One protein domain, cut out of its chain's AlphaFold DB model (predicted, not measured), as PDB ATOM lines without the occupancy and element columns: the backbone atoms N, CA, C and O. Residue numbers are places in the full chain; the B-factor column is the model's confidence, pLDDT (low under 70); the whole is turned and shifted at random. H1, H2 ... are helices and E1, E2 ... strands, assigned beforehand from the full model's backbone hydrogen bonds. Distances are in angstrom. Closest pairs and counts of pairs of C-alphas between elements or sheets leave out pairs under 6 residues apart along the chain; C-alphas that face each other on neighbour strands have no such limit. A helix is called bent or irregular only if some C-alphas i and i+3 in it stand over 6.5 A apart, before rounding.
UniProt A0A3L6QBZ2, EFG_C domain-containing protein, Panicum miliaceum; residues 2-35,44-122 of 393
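Overview. This is residues 2 to 35 and 44 to 122 of the 393 residues of the protein "EFG_C domain-containing protein" of Panicum miliaceum (UniProt A0A3L6QBZ2). A small four-stranded sheet has two helices, H1 and H2, packed on one of its faces and steeply tilted to each other, with the other face bare of named helices; a long looping stretch without named elements, residues 2 to 35, makes a loose extension, and its residues 10 to 17 stick out. The printed part has 113 residues with two named helices and four named strands, in the order E1 H1 E2 E3 H2 E4. The sheet runs E2 E3 E1 E4, antiparallel throughout. The class is mixed, helices and strands, with 51 residues in named elements, under half of those printed. The whole is loose, with a radius of gyration of the C-alphas of 16.4 A and spans of 48 by 33 by 26 A.

Along the chain. Find C-alpha 53 at (-32.726, 22.954, 20.723); from there E1, residues 53 to 59, runs 19.6 A. Beside it look for E3, residues 92 to 96, 13.4 A long, then E2, residues 83 to 86, 10.2 A. E4, residues 118 to 120, is 6.1 A long and ends with C-alpha 120 at (-31.390, 21.209, 33.324). H1, residues 62 to 78, begins with C-alpha 62 at (-20.966, 16.714, 41.562) and is 24.7 A long; it is irregular, with C-alphas 63 and 66 7.3 A apart, and has a kink of 30 degrees near residue 69. H2, residues 99 to 113, is 19.5 A long and only just irregular, with C-alphas 110 and 113 6.6 A apart.

Arrangement. Start at E1, where pairing is staggered: residues 53 to 56 pair with E3, where N 55 and O 94 are 2.9 A apart, and residues 57 to 59 with E4, where N 119 and O 58 are 2.8 A apart, each within hydrogen-bond range. E2 and E3 form a hairpin; look at N 93 and O 85, 2.8 A apart, within hydrogen-bond range. H1 and H2 are on the same face, two layers with the sheet, at heights over the sheet of 8.5 A and 9.0 A. On the local plane H1 stands at 14 degrees to E1 and H2 at 24 degrees, both along the strands. H1 touches H2 with residues 70 to 75 alone, at a steep tilt of 64 degrees, opposite ways; the closest C-alphas, those of Gly 71 and Phe 113, are 4.7 A apart. E1, H1, E2 and E3, H2, E4 are split strand-helix-strand units, two same-way strands with another strand between them, each with a right-handed crossover. O i to N i+4 pairs are within hydrogen-bond range in 11 of 13 cases in H1 and 10 of 11 in H2.

Size, cuts and confidence. The C-alphas of Ala 13 and Arg 89, the two farthest apart, are 49.0 A apart. Residues 36 to 43 are not printed, and C-alphas 35 and 44 are 19.7 A apart across the cut. The links between named elements are tight. Mean pLDDT of the printed part is 87.1; look for values under 70 at residues 44 to 50.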
ATOM      1  N   LEU A   2     -38.128 -10.485  19.146       82.81
ATOM      2  CA  LEU A   2     -39.578 -10.664  18.978       82.81
ATOM      3  C   LEU A   2     -40.328  -9.637  19.840       82.81
ATOM      4  O   LEU A   2     -41.154  -9.979  20.679       82.81
ATOM      5  N   GLY A   3     -39.974  -8.358  19.695       83.69
ATOM      6  CA  GLY A   3     -40.459  -7.298  20.581       83.69
ATOM      7  C   GLY A   3     -39.742  -7.322  21.931       83.69
ATOM      8  O   GLY A   3     -38.638  -6.790  22.032       83.69
ATOM      9  N   GLN A   4     -40.364  -7.920  22.952       80.88
ATOM     10  CA  GLN A   4     -39.806  -7.976  24.313       80.88
ATOM     11  C   GLN A   4     -38.787  -9.110  24.497       80.88
ATOM     12  O   GLN A   4     -37.838  -8.947  25.263       80.88
ATOM     13  N   ASP A   5     -38.923 -10.210  23.749       87.12
ATOM     14  CA  ASP A   5     -38.078 -11.393  23.920       87.12
ATOM     15  C   ASP A   5     -36.884 -11.441  22.953       87.12
ATOM     16  O   ASP A   5     -36.946 -11.059  21.771       87.12
ATOM     17  N   LEU A   6     -35.774 -11.979  23.463       88.38
ATOM     18  CA  LEU A   6     -34.550 -12.254  22.716       88.38
ATOM     19  C   LEU A   6     -34.357 -13.766  22.608       88.38
ATOM     20  O   LEU A   6     -34.085 -14.441  23.596       88.38
ATOM     21  N   VAL A   7     -34.466 -14.281  21.385       90.38
ATOM     22  CA  VAL A   7     -34.126 -15.671  21.070       90.38
ATOM     23  C   VAL A   7     -32.700 -15.693  20.514       90.38
ATOM     24  O   VAL A   7     -32.449 -14.992  19.526       90.38
ATOM     25  N   PRO A   8     -31.761 -16.434  21.131       91.75
ATOM     26  CA  PRO A   8     -30.422 -16.606  20.582       91.75
ATOM     27  C   PRO A   8     -30.493 -17.451  19.306       91.75
ATOM     28  O   PRO A   8     -31.208 -18.450  19.253       91.75
ATOM     29  N   VAL A   9     -29.763 -17.035  18.273       92.25
ATOM     30  CA  VAL A   9     -29.707 -17.723  16.978       92.25
ATOM     31  C   VAL A   9     -28.256 -17.743  16.503       92.25
ATOM     32  O   VAL A   9     -27.586 -16.713  16.558       92.25
ATOM     33  N   ASP A  10     -27.789 -18.893  16.015       92.62
ATOM     34  CA  ASP A  10     -26.392 -19.076  15.591       92.62
ATOM     35  C   ASP A  10     -26.080 -18.417  14.239       92.62
ATOM     36  O   ASP A  10     -24.968 -17.944  14.007       92.62
ATOM     37  N   SER A  11     -27.050 -18.381  13.320       92.19
ATOM     38  CA  SER A  11     -26.889 -17.769  11.999       92.19
ATOM     39  C   SER A  11     -28.211 -17.245  11.450       92.19
ATOM     40  O   SER A  11     -29.282 -17.767  11.756       92.19
ATOM     41  N   VAL A  12     -28.145 -16.188  10.639       92.88
ATOM     42  CA  VAL A  12     -29.325 -15.530  10.072       92.88
ATOM     43  C   VAL A  12     -29.066 -15.177   8.606       92.88
ATOM     44  O   VAL A  12     -27.974 -14.736   8.253       92.88
ATOM     45  N   ALA A  13     -30.069 -15.377   7.747       95.12
ATOM     46  CA  ALA A  13     -29.992 -15.030   6.328       95.12
ATOM     47  C   ALA A  13     -30.029 -13.506   6.097       95.12
ATOM     48  O   ALA A  13     -30.531 -12.748   6.932       95.12
ATOM     49  N   ALA A  14     -29.532 -13.055   4.942       94.25
ATOM     50  CA  ALA A  14     -29.566 -11.645   4.561       94.25
ATOM     51  C   ALA A  14     -31.007 -11.096   4.501       94.25
ATOM     52  O   ALA A  14     -31.932 -11.805   4.110       94.25
ATOM     53  N   GLY A  15     -31.183  -9.828   4.885       92.56
ATOM     54  CA  GLY A  15     -32.482  -9.138   4.897       92.56
ATOM     55  C   GLY A  15     -33.245  -9.195   6.228       92.56
ATOM     56  O   GLY A  15     -34.260  -8.523   6.368       92.56
ATOM     57  N   ASN A  16     -32.753  -9.941   7.219       91.25
ATOM     58  CA  ASN A  16     -33.389 -10.042   8.534       91.25
ATOM     59  C   ASN A  16     -32.857  -9.008   9.538       91.25
ATOM     60  O   ASN A  16     -31.689  -8.618   9.498       91.25
ATOM     61  N   VAL A  17     -33.702  -8.631  10.501       90.81
ATOM     62  CA  VAL A  17     -33.328  -7.757  11.622       90.81
ATOM     63  C   VAL A  17     -32.806  -8.601  12.786       90.81
ATOM     64  O   VAL A  17     -33.516  -9.453  13.322       90.81
ATOM     65  N   ILE A  18     -31.567  -8.339  13.203       91.44
ATOM     66  CA  ILE A  18     -30.893  -9.050  14.295       91.44
ATOM     67  C   ILE A  18     -30.365  -8.074  15.342       91.44
ATOM     68  O   ILE A  18     -29.986  -6.949  15.029       91.44
ATOM     69  N   ALA A  19     -30.310  -8.524  16.593       89.31
ATOM     70  CA  ALA A  19     -29.615  -7.820  17.662       89.31
ATOM     71  C   ALA A  19     -28.271  -8.510  17.900       89.31
ATOM     72  O   ALA A  19     -28.229  -9.726  18.080       89.31
ATOM     73  N   ILE A  20     -27.179  -7.744  17.904       88.88
ATOM     74  CA  ILE A  20     -25.834  -8.268  18.155       88.88
ATOM     75  C   ILE A  20     -25.388  -7.817  19.542       88.88
ATOM     76  O   ILE A  20     -25.274  -6.622  19.819       88.88
ATOM     77  N   GLN A  21     -25.120  -8.779  20.421       87.50
ATOM     78  CA  GLN A  21     -24.638  -8.503  21.769       87.50
ATOM     79  C   GLN A  21     -23.120  -8.249  21.772       87.50
ATOM     80  O   GLN A  21     -22.369  -8.867  21.025       87.50
ATOM     81  N   GLY A  22     -22.655  -7.338  22.635       85.94
ATOM     82  CA  GLY A  22     -21.223  -7.121  22.900       85.94
ATOM     83  C   GLY A  22     -20.540  -6.014  22.084       85.94
ATOM     84  O   GLY A  22     -19.395  -5.670  22.369       85.94
ATOM     85  N   LEU A  23     -21.230  -5.390  21.125       85.56
ATOM     86  CA  LEU A  23     -20.652  -4.333  20.277       85.56
ATOM     87  C   LEU A  23     -20.846  -2.899  20.797       85.56
ATOM     88  O   LEU A  23     -20.307  -1.961  20.212       85.56
ATOM     89  N   GLY A  24     -21.549  -2.716  21.918       77.81
ATOM     90  CA  GLY A  24     -21.943  -1.390  22.414       77.81
ATOM     91  C   GLY A  24     -20.787  -0.418  22.684       77.81
ATOM     92  O   GLY A  24     -20.963   0.783  22.551       77.81
ATOM     93  N   GLN A  25     -19.580  -0.889  23.013       78.19
ATOM     94  CA  GLN A  25     -18.435   0.010  23.251       78.19
ATOM     95  C   GLN A  25     -17.720   0.467  21.972       78.19
ATOM     96  O   GLN A  25     -16.945   1.420  22.014       78.19
ATOM     97  N   ARG A  26     -17.927  -0.233  20.849       83.56
ATOM     98  CA  ARG A  26     -17.201   0.000  19.588       83.56
ATOM     99  C   ARG A  26     -18.030   0.774  18.570       83.56
ATOM    100  O   ARG A  26     -17.463   1.409  17.688       83.56
ATOM    101  N   VAL A  27     -19.352   0.707  18.690       84.62
ATOM    102  CA  VAL A  27     -20.290   1.417  17.823       84.62
ATOM    103  C   VAL A  27     -20.670   2.739  18.484       84.62
ATOM    104  O   VAL A  27     -21.033   2.771  19.658       84.62
ATOM    105  N   LEU A  28     -20.548   3.839  17.738       76.94
ATOM    106  CA  LEU A  28     -21.054   5.144  18.162       76.94
ATOM    107  C   LEU A  28     -22.551   5.228  17.832       76.94
ATOM    108  O   LEU A  28     -23.361   4.722  18.591       76.94
ATOM    109  N   LYS A  29     -22.927   5.810  16.691       81.25
ATOM    110  CA  LYS A  29     -24.334   5.876  16.256       81.25
ATOM    111  C   LYS A  29     -24.680   4.796  15.245       81.25
ATOM    112  O   LYS A  29     -25.675   4.095  15.370       81.25
ATOM    113  N   SER A  30     -23.825   4.651  14.246       84.44
ATOM    114  CA  SER A  30     -23.936   3.650  13.198       84.44
ATOM    115  C   SER A  30     -22.566   3.026  12.967       84.44
ATOM    116  O   SER A  30     -21.526   3.652  13.187       84.44
ATOM    117  N   ALA A  31     -22.561   1.760  12.567       86.56
ATOM    118  CA  ALA A  31     -21.358   1.069  12.142       86.56
ATOM    119  C   ALA A  31     -21.728   0.022  11.098       86.56
ATOM    120  O   ALA A  31     -22.715  -0.698  11.247       86.56
ATOM    121  N   THR A  32     -20.899  -0.078  10.067       89.38
ATOM    122  CA  THR A  32     -20.982  -1.155   9.084       89.38
ATOM    123  C   THR A  32     -20.049  -2.270   9.527       89.38
ATOM    124  O   THR A  32     -18.840  -2.066   9.622       89.38
ATOM    125  N   LEU A  33     -20.606  -3.442   9.832       89.62
ATOM    126  CA  LEU A  33     -19.823  -4.623  10.186       89.62
ATOM    127  C   LEU A  33     -19.535  -5.429   8.926       89.62
ATOM    128  O   LEU A  33     -20.443  -5.747   8.162       89.62
ATOM    129  N   SER A  34     -18.272  -5.786   8.731       91.19
ATOM    130  CA  SER A  34     -17.834  -6.625   7.624       91.19
ATOM    131  C   SER A  34     -16.808  -7.634   8.108       91.19
ATOM    132  O   SER A  34     -16.006  -7.350   8.997       91.19
ATOM    133  N   SER A  35     -16.820  -8.809   7.485       91.94
ATOM    134  CA  SER A  35     -15.773  -9.817   7.678       91.94
ATOM    135  C   SER A  35     -14.476  -9.441   6.952       91.94
ATOM    136  O   SER A  35     -13.395  -9.873   7.341       91.94
ATOM    137  N   SER A  44     -24.470   7.097   5.936       68.88
ATOM    138  CA  SER A  44     -25.110   7.512   7.179       68.88
ATOM    139  C   SER A  44     -26.599   7.767   6.937       68.88
ATOM    140  O   SER A  44     -27.013   8.160   5.847       68.88
ATOM    141  N   MET A  45     -27.414   7.558   7.970       67.06
ATOM    142  CA  MET A  45     -28.828   7.913   7.923       67.06
ATOM    143  C   MET A  45     -28.950   9.425   7.687       67.06
ATOM    144  O   MET A  45     -28.444  10.218   8.481       67.06
ATOM    145  N   MET A  46     -29.593   9.814   6.581       62.00
ATOM    146  CA  MET A  46     -29.933  11.209   6.309       62.00
ATOM    147  C   MET A  46     -31.166  11.566   7.128       62.00
ATOM    148  O   MET A  46     -32.281  11.139   6.824       62.00
ATOM    149  N   PHE A  47     -30.963  12.334   8.189       64.50
ATOM    150  CA  PHE A  47     -32.071  12.910   8.931       64.50
ATOM    151  C   PHE A  47     -32.565  14.160   8.215       64.50
ATOM    152  O   PHE A  47     -31.787  15.066   7.936       64.50
ATOM    153  N   GLN A  48     -33.871  14.230   7.959       59.84
ATOM    154  CA  GLN A  48     -34.491  15.419   7.362       59.84
ATOM    155  C   GLN A  48     -34.455  16.634   8.305       59.84
ATOM    156  O   GLN A  48     -34.623  17.765   7.858       59.84
ATOM    157  N   VAL A  49     -34.240  16.415   9.607       63.72
ATOM    158  CA  VAL A  49     -34.313  17.451  10.642       63.72
ATOM    159  C   VAL A  49     -32.987  17.543  11.389       63.72
ATOM    160  O   VAL A  49     -32.461  16.542  11.873       63.72
ATOM    161  N   SER A  50     -32.465  18.764  11.514       66.62
ATOM    162  CA  SER A  50     -31.259  19.039  12.296       66.62
ATOM    163  C   SER A  50     -31.591  19.315  13.775       66.62
ATOM    164  O   SER A  50     -32.603  19.961  14.074       66.62
ATOM    165  N   PRO A  51     -30.766  18.843  14.729       71.88
ATOM    166  CA  PRO A  51     -30.971  19.113  16.147       71.88
ATOM    167  C   PRO A  51     -30.807  20.609  16.433       71.88
ATOM    168  O   PRO A  51     -29.739  21.190  16.236       71.88
ATOM    169  N   THR A  52     -31.887  21.226  16.900       72.94
ATOM    170  CA  THR A  52     -32.044  22.684  16.957       72.94
ATOM    171  C   THR A  52     -31.985  23.222  18.387       72.94
ATOM    172  O   THR A  52     -31.324  24.235  18.649       72.94
ATOM    173  N   LEU A  53     -32.645  22.537  19.326       78.00
ATOM    174  CA  LEU A  53     -32.726  22.954  20.723       78.00
ATOM    175  C   LEU A  53     -31.530  22.428  21.505       78.00
ATOM    176  O   LEU A  53     -31.268  21.227  21.490       78.00
ATOM    177  N   LYS A  54     -30.829  23.322  22.210       84.38
ATOM    178  CA  LYS A  54     -29.656  23.001  23.024       84.38
ATOM    179  C   LYS A  54     -29.903  23.253  24.502       84.38
ATOM    180  O   LYS A  54     -30.306  24.341  24.912       84.38
ATOM    181  N   VAL A  55     -29.540  22.286  25.331       88.81
ATOM    182  CA  VAL A  55     -29.680  22.350  26.786       88.81
ATOM    183  C   VAL A  55     -28.414  21.859  27.463       88.81
ATOM    184  O   VAL A  55     -27.800  20.898  27.020       88.81
ATOM    185  N   ALA A  56     -27.998  22.569  28.508       90.38
ATOM    186  CA  ALA A  56     -26.901  22.184  29.370       90.38
ATOM    187  C   ALA A  56     -27.484  21.334  30.492       90.38
ATOM    188  O   ALA A  56     -28.536  21.667  31.048       90.38
ATOM    189  N   VAL A  57     -26.812  20.224  30.761       92.62
ATOM    190  CA  VAL A  57     -27.221  19.233  31.745       92.62
ATOM    191  C   VAL A  57     -26.086  19.055  32.731       92.62
ATOM    192  O   VAL A  57     -24.965  18.727  32.343       92.62
ATOM    193  N   GLU A  58     -26.394  19.233  34.004       92.06
ATOM    194  CA  GLU A  58     -25.455  19.040  35.100       92.06
ATOM    195  C   GLU A  58     -26.084  18.107  36.141       92.06
ATOM    196  O   GLU A  58     -27.308  18.076  36.287       92.06
ATOM    197  N   PRO A  59     -25.293  17.277  36.834       94.38
ATOM    198  CA  PRO A  59     -25.827  16.462  37.912       94.38
ATOM    199  C   PRO A  59     -26.073  17.348  39.139       94.38
ATOM    200  O   PRO A  59     -25.235  18.184  39.468       94.38
ATOM    201  N   SER A  60     -27.176  17.128  39.860       93.94
ATOM    202  CA  SER A  60     -27.456  17.870  41.103       93.94
ATOM    203  C   SER A  60     -26.356  17.673  42.155       93.94
ATOM    204  O   SER A  60     -26.087  18.557  42.963       93.94
ATOM    205  N   ASN A  61     -25.699  16.508  42.139       93.62
ATOM    206  CA  ASN A  61     -24.542  16.217  42.973       93.62
ATOM    207  C   ASN A  61     -23.280  16.051  42.102       93.62
ATOM    208  O   ASN A  61     -23.253  15.176  41.231       93.62
ATOM    209  N   PRO A  62     -22.198  16.814  42.348       91.50
ATOM    210  CA  PRO A  62     -20.966  16.714  41.562       91.50
ATOM    211  C   PRO A  62     -20.287  15.337  41.637       91.50
ATOM    212  O   PRO A  62     -19.550  14.975  40.719       91.50
ATOM    213  N   ALA A  63     -20.540  14.542  42.686       94.56
ATOM    214  CA  ALA A  63     -20.000  13.184  42.797       94.56
ATOM    215  C   ALA A  63     -20.509  12.246  41.683       94.56
ATOM    216  O   ALA A  63     -19.797  11.335  41.254       94.56
ATOM    217  N   ASP A  64     -21.709  12.510  41.159       94.00
ATOM    218  CA  ASP A  64     -22.383  11.654  40.183       94.00
ATOM    219  C   ASP A  64     -21.996  11.962  38.729       94.00
ATOM    220  O   ASP A  64     -22.463  11.305  37.791       94.00
ATOM    221  N   LEU A  65     -21.077  12.911  38.512       93.06
ATOM    222  CA  LEU A  65     -20.607  13.300  37.182       93.06
ATOM    223  C   LEU A  65     -20.079  12.103  36.373       93.06
ATOM    224  O   LEU A  65     -20.327  11.988  35.172       93.06
ATOM    225  N   GLY A  66     -19.397  11.160  37.028       93.75
ATOM    226  CA  GLY A  66     -18.901   9.948  36.371       93.75
ATOM    227  C   GLY A  66     -20.017   9.039  35.840       93.75
ATOM    228  O   GLY A  66     -19.862   8.434  34.775       93.75
ATOM    229  N   ALA A  67     -21.144   8.951  36.553       94.25
ATOM    230  CA  ALA A  67     -22.318   8.194  36.122       94.25
ATOM    231  C   ALA A  67     -23.049   8.916  34.981       94.25
ATOM    232  O   ALA A  67     -23.380   8.287  33.973       94.25
ATOM    233  N   LEU A  68     -23.186  10.242  35.080       94.56
ATOM    234  CA  LEU A  68     -23.757  11.079  34.025       94.56
ATOM    235  C   LEU A  68     -23.001  10.921  32.700       94.56
ATOM    236  O   LEU A  68     -23.616  10.660  31.670       94.56
ATOM    237  N   LEU A  69     -21.667  11.001  32.712       93.38
ATOM    238  CA  LEU A  69     -20.846  10.850  31.505       93.38
ATOM    239  C   LEU A  69     -21.021   9.484  30.828       93.38
ATOM    240  O   LEU A  69     -20.995   9.392  29.599       93.38
ATOM    241  N   LYS A  70     -21.190   8.415  31.614       92.25
ATOM    242  CA  LYS A  70     -21.491   7.079  31.081       92.25
ATOM    243  C   LYS A  70     -22.896   7.042  30.481       92.25
ATOM    244  O   LYS A  70     -23.056   6.547  29.368       92.25
ATOM    245  N   GLY A  71     -23.882   7.614  31.173       93.50
ATOM    246  CA  GLY A  71     -25.261   7.698  30.697       93.50
ATOM    247  C   GLY A  71     -25.402   8.506  29.408       93.50
ATOM    248  O   GLY A  71     -26.052   8.048  28.477       93.50
ATOM    249  N   LEU A  72     -24.724   9.652  29.301       93.38
ATOM    250  CA  LEU A  72     -24.724  10.501  28.104       93.38
ATOM    251  C   LEU A  72     -24.150   9.782  26.880       93.38
ATOM    252  O   LEU A  72     -24.671   9.929  25.776       93.38
ATOM    253  N   LYS A  73     -23.101   8.969  27.067       90.44
ATOM    254  CA  LYS A  73     -22.557   8.134  25.988       90.44
ATOM    255  C   LYS A  73     -23.582   7.113  25.511       90.44
ATOM    256  O   LYS A  73     -23.786   7.013  24.310       90.44
ATOM    257  N   LEU A  74     -24.238   6.405  26.432       90.75
ATOM    258  CA  LEU A  74     -25.277   5.425  26.093       90.75
ATOM    259  C   LEU A  74     -26.480   6.083  25.409       90.75
ATOM    260  O   LEU A  74     -26.995   5.556  24.429       90.75
ATOM    261  N   LEU A  75     -26.885   7.261  25.879       92.50
ATOM    262  CA  LEU A  75     -27.985   8.019  25.299       92.50
ATOM    263  C   LEU A  75     -27.679   8.445  23.853       92.50
ATOM    264  O   LEU A  75     -28.504   8.241  22.971       92.50
ATOM    265  N   ASN A  76     -26.468   8.945  23.582       90.81
ATOM    266  CA  ASN A  76     -26.024   9.315  22.231       90.81
ATOM    267  C   ASN A  76     -25.881   8.111  21.274       90.81
ATOM    268  O   ASN A  76     -25.793   8.306  20.065       90.81
ATOM    269  N   GLN A  77     -25.815   6.881  21.799       87.81
ATOM    270  CA  GLN A  77     -25.872   5.649  21.000       87.81
ATOM    271  C   GLN A  77     -27.316   5.202  20.747       87.81
ATOM    272  O   GLN A  77     -27.623   4.690  19.675       87.81
ATOM    273  N   ALA A  78     -28.193   5.364  21.743       88.62
ATOM    274  CA  ALA A  78     -29.592   4.957  21.666       88.62
ATOM    275  C   ALA A  78     -30.419   5.863  20.742       88.62
ATOM    276  O   ALA A  78     -31.344   5.389  20.084       88.62
ATOM    277  N   ASP A  79     -30.081   7.148  20.701       89.75
ATOM    278  CA  ASP A  79     -30.782   8.161  19.929       89.75
ATOM    279  C   ASP A  79     -29.889   8.696  18.800       89.75
ATOM    280  O   ASP A  79     -28.848   9.314  19.059       89.75
ATOM    281  N   PRO A  80     -30.269   8.481  17.530       85.06
ATOM    282  CA  PRO A  80     -29.413   8.862  16.426       85.06
ATOM    283  C   PRO A  80     -29.449  10.372  16.131       85.06
ATOM    284  O   PRO A  80     -28.476  10.903  15.583       85.06
ATOM    285  N   LEU A  81     -30.515  11.078  16.525       85.31
ATOM    286  CA  LEU A  81     -30.697  12.514  16.290       85.31
ATOM    287  C   LEU A  81     -30.082  13.377  17.391       85.31
ATOM    288  O   LEU A  81     -29.671  14.508  17.123       85.31
ATOM    289  N   LEU A  82     -29.995  12.861  18.617       89.19
ATOM    290  CA  LEU A  82     -29.366  13.571  19.722       89.19
ATOM    291  C   LEU A  82     -27.883  13.812  19.448       89.19
ATOM    292  O   LEU A  82     -27.152  12.912  19.039       89.19
ATOM    293  N   VAL A  83     -27.404  15.024  19.707       88.06
ATOM    294  CA  VAL A  83     -25.981  15.354  19.619       88.06
ATOM    295  C   VAL A  83     -25.491  15.809  20.983       88.06
ATOM    296  O   VAL A  83     -25.915  16.838  21.506       88.06
ATOM    297  N   TYR A  84     -24.575  15.032  21.554       90.88
ATOM    298  CA  TYR A  84     -23.875  15.386  22.781       90.88
ATOM    299  C   TYR A  84     -22.565  16.115  22.462       90.88
ATOM    300  O   TYR A  84     -21.725  15.615  21.712       90.88
ATOM    301  N   THR A  85     -22.377  17.294  23.054       88.38
ATOM    302  CA  THR A  85     -21.160  18.104  22.921       88.38
ATOM    303  C   THR A  85     -20.728  18.665  24.266       88.38
ATOM    304  O   THR A  85     -21.544  18.882  25.156       88.38
ATOM    305  N   VAL A  86     -19.428  18.913  24.419       88.75
ATOM    306  CA  VAL A  86     -18.886  19.610  25.589       88.75
ATOM    307  C   VAL A  86     -18.568  21.040  25.178       88.75
ATOM    308  O   VAL A  86     -17.846  21.273  24.206       88.75
ATOM    309  N   SER A  87     -19.141  21.998  25.899       82.00
ATOM    310  CA  SER A  87     -18.859  23.417  25.715       82.00
ATOM    311  C   SER A  87     -17.412  23.734  26.102       82.00
ATOM    312  O   SER A  87     -16.781  23.024  26.879       82.00
ATOM    313  N   GLN A  88     -16.882  24.864  25.631       75.19
ATOM    314  CA  GLN A  88     -15.536  25.339  26.008       75.19
ATOM    315  C   GLN A  88     -15.411  25.617  27.514       75.19
ATOM    316  O   GLN A  88     -14.308  25.636  28.049       75.19
ATOM    317  N   ARG A  89     -16.548  25.808  28.188       75.44
ATOM    318  CA  ARG A  89     -16.668  25.997  29.640       75.44
ATOM    319  C   ARG A  89     -16.663  24.693  30.435       75.44
ATOM    320  O   ARG A  89     -16.703  24.739  31.654       75.44
ATOM    321  N   GLY A  90     -16.656  23.549  29.754       82.56
ATOM    322  CA  GLY A  90     -16.841  22.243  30.376       82.56
ATOM    323  C   GLY A  90     -18.304  21.854  30.599       82.56
ATOM    324  O   GLY A  90     -18.550  20.749  31.060       82.56
ATOM    325  N   GLU A  91     -19.272  22.703  30.233       87.44
ATOM    326  CA  GLU A  91     -20.701  22.365  30.312       87.44
ATOM    327  C   GLU A  91     -21.053  21.227  29.341       87.44
ATOM    328  O   GLU A  91     -20.647  21.235  28.171       87.44
ATOM    329  N   HIS A  92     -21.863  20.275  29.798       91.00
ATOM    330  CA  HIS A  92     -22.360  19.173  28.980       91.00
ATOM    331  C   HIS A  92     -23.636  19.595  28.252       91.00
ATOM    332  O   HIS A  92     -24.676  19.788  28.876       91.00
ATOM    333  N   VAL A  93     -23.564  19.744  26.929       89.69
ATOM    334  CA  VAL A  93     -24.665  20.248  26.100       89.69
ATOM    335  C   VAL A  93     -25.277  19.121  25.273       89.69
ATOM    336  O   VAL A  93     -24.594  18.462  24.486       89.69
ATOM    337  N   LEU A  94     -26.585  18.942  25.423       91.31
ATOM    338  CA  LEU A  94     -27.427  18.092  24.592       91.31
ATOM    339  C   LEU A  94     -28.135  18.937  23.538       91.31
ATOM    340  O   LEU A  94     -28.729  19.961  23.872       91.31
ATOM    341  N   ALA A  95     -28.091  18.498  22.284       88.25
ATOM    342  CA  ALA A  95     -28.848  19.085  21.189       88.25
ATOM    343  C   ALA A  95     -29.866  18.076  20.644       88.25
ATOM    344  O   ALA A  95     -29.485  16.970  20.264       88.25
ATOM    345  N   ALA A  96     -31.139  18.465  20.588       86.00
ATOM    346  CA  ALA A  96     -32.250  17.623  20.146       86.00
ATOM    347  C   ALA A  96     -33.073  18.310  19.044       86.00
ATOM    348  O   ALA A  96     -33.071  19.536  18.905       86.00
ATOM    349  N   ALA A  97     -33.786  17.512  18.246       80.69
ATOM    350  CA  ALA A  97     -34.643  17.997  17.156       80.69
ATOM    351  C   ALA A  97     -35.771  18.938  17.624       80.69
ATOM    352  O   ALA A  97     -36.095  19.896  16.933       80.69
ATOM    353  N   GLY A  98     -36.333  18.696  18.809       76.00
ATOM    354  CA  GLY A  98     -37.433  19.477  19.365       76.00
ATOM    355  C   GLY A  98     -37.588  19.238  20.861       76.00
ATOM    356  O   GLY A  98     -36.804  18.512  21.471       76.00
ATOM    357  N   GLU A  99     -38.591  19.864  21.460       75.69
ATOM    358  CA  GLU A  99     -38.759  19.879  22.915       75.69
ATOM    359  C   GLU A  99     -39.234  18.544  23.472       75.69
ATOM    360  O   GLU A  99     -38.591  17.988  24.353       75.69
ATOM    361  N   VAL A 100     -40.295  17.973  22.897       81.88
ATOM    362  CA  VAL A 100     -40.805  16.651  23.304       81.88
ATOM    363  C   VAL A 100     -39.700  15.597  23.215       81.88
ATOM    364  O   VAL A 100     -39.573  14.721  24.070       81.88
ATOM    365  N   HIS A 101     -38.866  15.713  22.180       86.62
ATOM    366  CA  HIS A 101     -37.699  14.868  22.011       86.62
ATOM    367  C   HIS A 101     -36.708  15.062  23.167       86.62
ATOM    368  O   HIS A 101     -36.338  14.094  23.824       86.62
ATOM    369  N   LEU A 102     -36.352  16.309  23.477       87.56
ATOM    370  CA  LEU A 102     -35.456  16.645  24.579       87.56
ATOM    371  C   LEU A 102     -35.976  16.159  25.945       87.56
ATOM    372  O   LEU A 102     -35.208  15.584  26.714       87.56
ATOM    373  N   GLU A 103     -37.263  16.345  26.246       88.44
ATOM    374  CA  GLU A 103     -37.883  15.867  27.488       88.44
ATOM    375  C   GLU A 103     -37.779  14.348  27.625       88.44
ATOM    376  O   GLU A 103     -37.451  13.833  28.698       88.44
ATOM    377  N   ARG A 104     -38.024  13.618  26.528       91.62
ATOM    378  CA  ARG A 104     -37.872  12.163  26.488       91.62
ATOM    379  C   ARG A 104     -36.427  11.764  26.775       91.62
ATOM    380  O   ARG A 104     -36.216  10.887  27.611       91.62
ATOM    381  N   CYS A 105     -35.457  12.431  26.144       93.25
ATOM    382  CA  CYS A 105     -34.031  12.183  26.353       93.25
ATOM    383  C   CYS A 105     -33.616  12.433  27.812       93.25
ATOM    384  O   CYS A 105     -32.871  11.637  28.378       93.25
ATOM    385  N   ILE A 106     -34.109  13.509  28.436       93.31
ATOM    386  CA  ILE A 106     -33.822  13.831  29.843       93.31
ATOM    387  C   ILE A 106     -34.414  12.766  30.770       93.31
ATOM    388  O   ILE A 106     -33.702  12.260  31.638       93.31
ATOM    389  N   LYS A 107     -35.678  12.374  30.563       94.06
ATOM    390  CA  LYS A 107     -36.317  11.304  31.347       94.06
ATOM    391  C   LYS A 107     -35.581   9.977  31.196       94.06
ATOM    392  O   LYS A 107     -35.273   9.331  32.189       94.06
ATOM    393  N   ASP A 108     -35.211   9.598  29.974       94.81
ATOM    394  CA  ASP A 108     -34.448   8.370  29.737       94.81
ATOM    395  C   ASP A 108     -33.059   8.417  30.397       94.81
ATOM    396  O   ASP A 108     -32.583   7.407  30.927       94.81
ATOM    397  N   LEU A 109     -32.409   9.584  30.421       94.69
ATOM    398  CA  LEU A 109     -31.136   9.770  31.112       94.69
ATOM    399  C   LEU A 109     -31.287   9.611  32.635       94.69
ATOM    400  O   LEU A 109     -30.459   8.938  33.252       94.69
ATOM    401  N   GLN A 110     -32.352  10.165  33.221       94.00
ATOM    402  CA  GLN A 110     -32.651  10.079  34.655       94.00
ATOM    403  C   GLN A 110     -33.127   8.690  35.093       94.00
ATOM    404  O   GLN A 110     -32.743   8.238  36.162       94.00
ATOM    405  N   GLU A 111     -33.933   7.992  34.294       93.94
ATOM    406  CA  GLU A 111     -34.574   6.735  34.708       93.94
ATOM    407  C   GLU A 111     -33.795   5.491  34.258       93.94
ATOM    408  O   GLU A 111     -33.641   4.527  35.013       93.94
ATOM    409  N   ARG A 112     -33.297   5.488  33.014       92.06
ATOM    410  CA  ARG A 112     -32.784   4.271  32.361       92.06
ATOM    411  C   ARG A 112     -31.266   4.218  32.316       92.06
ATOM    412  O   ARG A 112     -30.699   3.166  32.607       92.06
ATOM    413  N   PHE A 113     -30.613   5.319  31.944       92.19
ATOM    414  CA  PHE A 113     -29.177   5.315  31.650       92.19
ATOM    415  C   PHE A 113     -28.302   5.727  32.838       92.19
ATOM    416  O   PHE A 113     -27.538   4.904  33.334       92.19
ATOM    417  N   ALA A 114     -28.377   6.988  33.281       91.56
ATOM    418  CA  ALA A 114     -27.505   7.515  34.334       91.56
ATOM    419  C   ALA A 114     -28.039   7.224  35.741       91.56
ATOM    420  O   ALA A 114     -27.234   6.976  36.632       91.56
ATOM    421  N   LYS A 115     -29.369   7.210  35.934       93.25
ATOM    422  CA  LYS A 115     -30.015   7.021  37.253       93.25
ATOM    423  C   LYS A 115     -29.620   8.079  38.288       93.25
ATOM    424  O   LYS A 115     -29.437   7.775  39.461       93.25
ATOM    425  N   VAL A 116     -29.468   9.319  37.832       92.88
ATOM    426  CA  VAL A 116     -28.998  10.466  38.620       92.88
ATOM    427  C   VAL A 116     -29.992  11.612  38.460       92.88
ATOM    428  O   VAL A 116     -30.582  11.773  37.391       92.88
ATOM    429  N   GLN A 117     -30.168  12.414  39.511       92.62
ATOM    430  CA  GLN A 117     -30.950  13.648  39.435       92.62
ATOM    431  C   GLN A 117     -30.161  14.728  38.691       92.62
ATOM    432  O   GLN A 117     -28.977  14.945  38.959       92.62
ATOM    433  N   LEU A 118     -30.813  15.375  37.728       92.50
ATOM    434  CA  LEU A 118     -30.171  16.324  36.822       92.50
ATOM    435  C   LEU A 118     -30.790  17.703  36.976       92.50
ATOM    436  O   LEU A 118     -32.014  17.836  36.988       92.50
ATOM    437  N   GLU A 119     -29.934  18.712  36.995       92.50
ATOM    438  CA  GLU A 119     -30.309  20.100  36.793       92.50
ATOM    439  C   GLU A 119     -30.166  20.443  35.313       92.50
ATOM    440  O   GLU A 119     -29.144  20.194  34.667       92.50
ATOM    441  N   VAL A 120     -31.247  20.979  34.756       90.88
ATOM    442  CA  VAL A 120     -31.390  21.209  33.324       90.88
ATOM    443  C   VAL A 120     -31.563  22.704  33.093       90.88
ATOM    444  O   VAL A 120     -32.488  23.329  33.611       90.88
ATOM    445  N   SER A 121     -30.669  23.296  32.305       87.88
ATOM    446  CA  SER A 121     -30.779  24.706  31.921       87.88
ATOM    447  C   SER A 121     -31.975  24.936  30.989       87.88
ATOM    448  O   SER A 121     -32.362  24.030  30.251       87.88
ATOM    449  N   LYS A 122     -32.464  26.177  30.893       82.38
ATOM    450  CA  LYS A 122     -33.489  26.538  29.899       82.38
ATOM    451  C   LYS A 122     -33.052  26.180  28.463       82.38
ATOM    452  O   LYS A 122     -31.873  26.383  28.128       82.38
TER     453      LYS A 122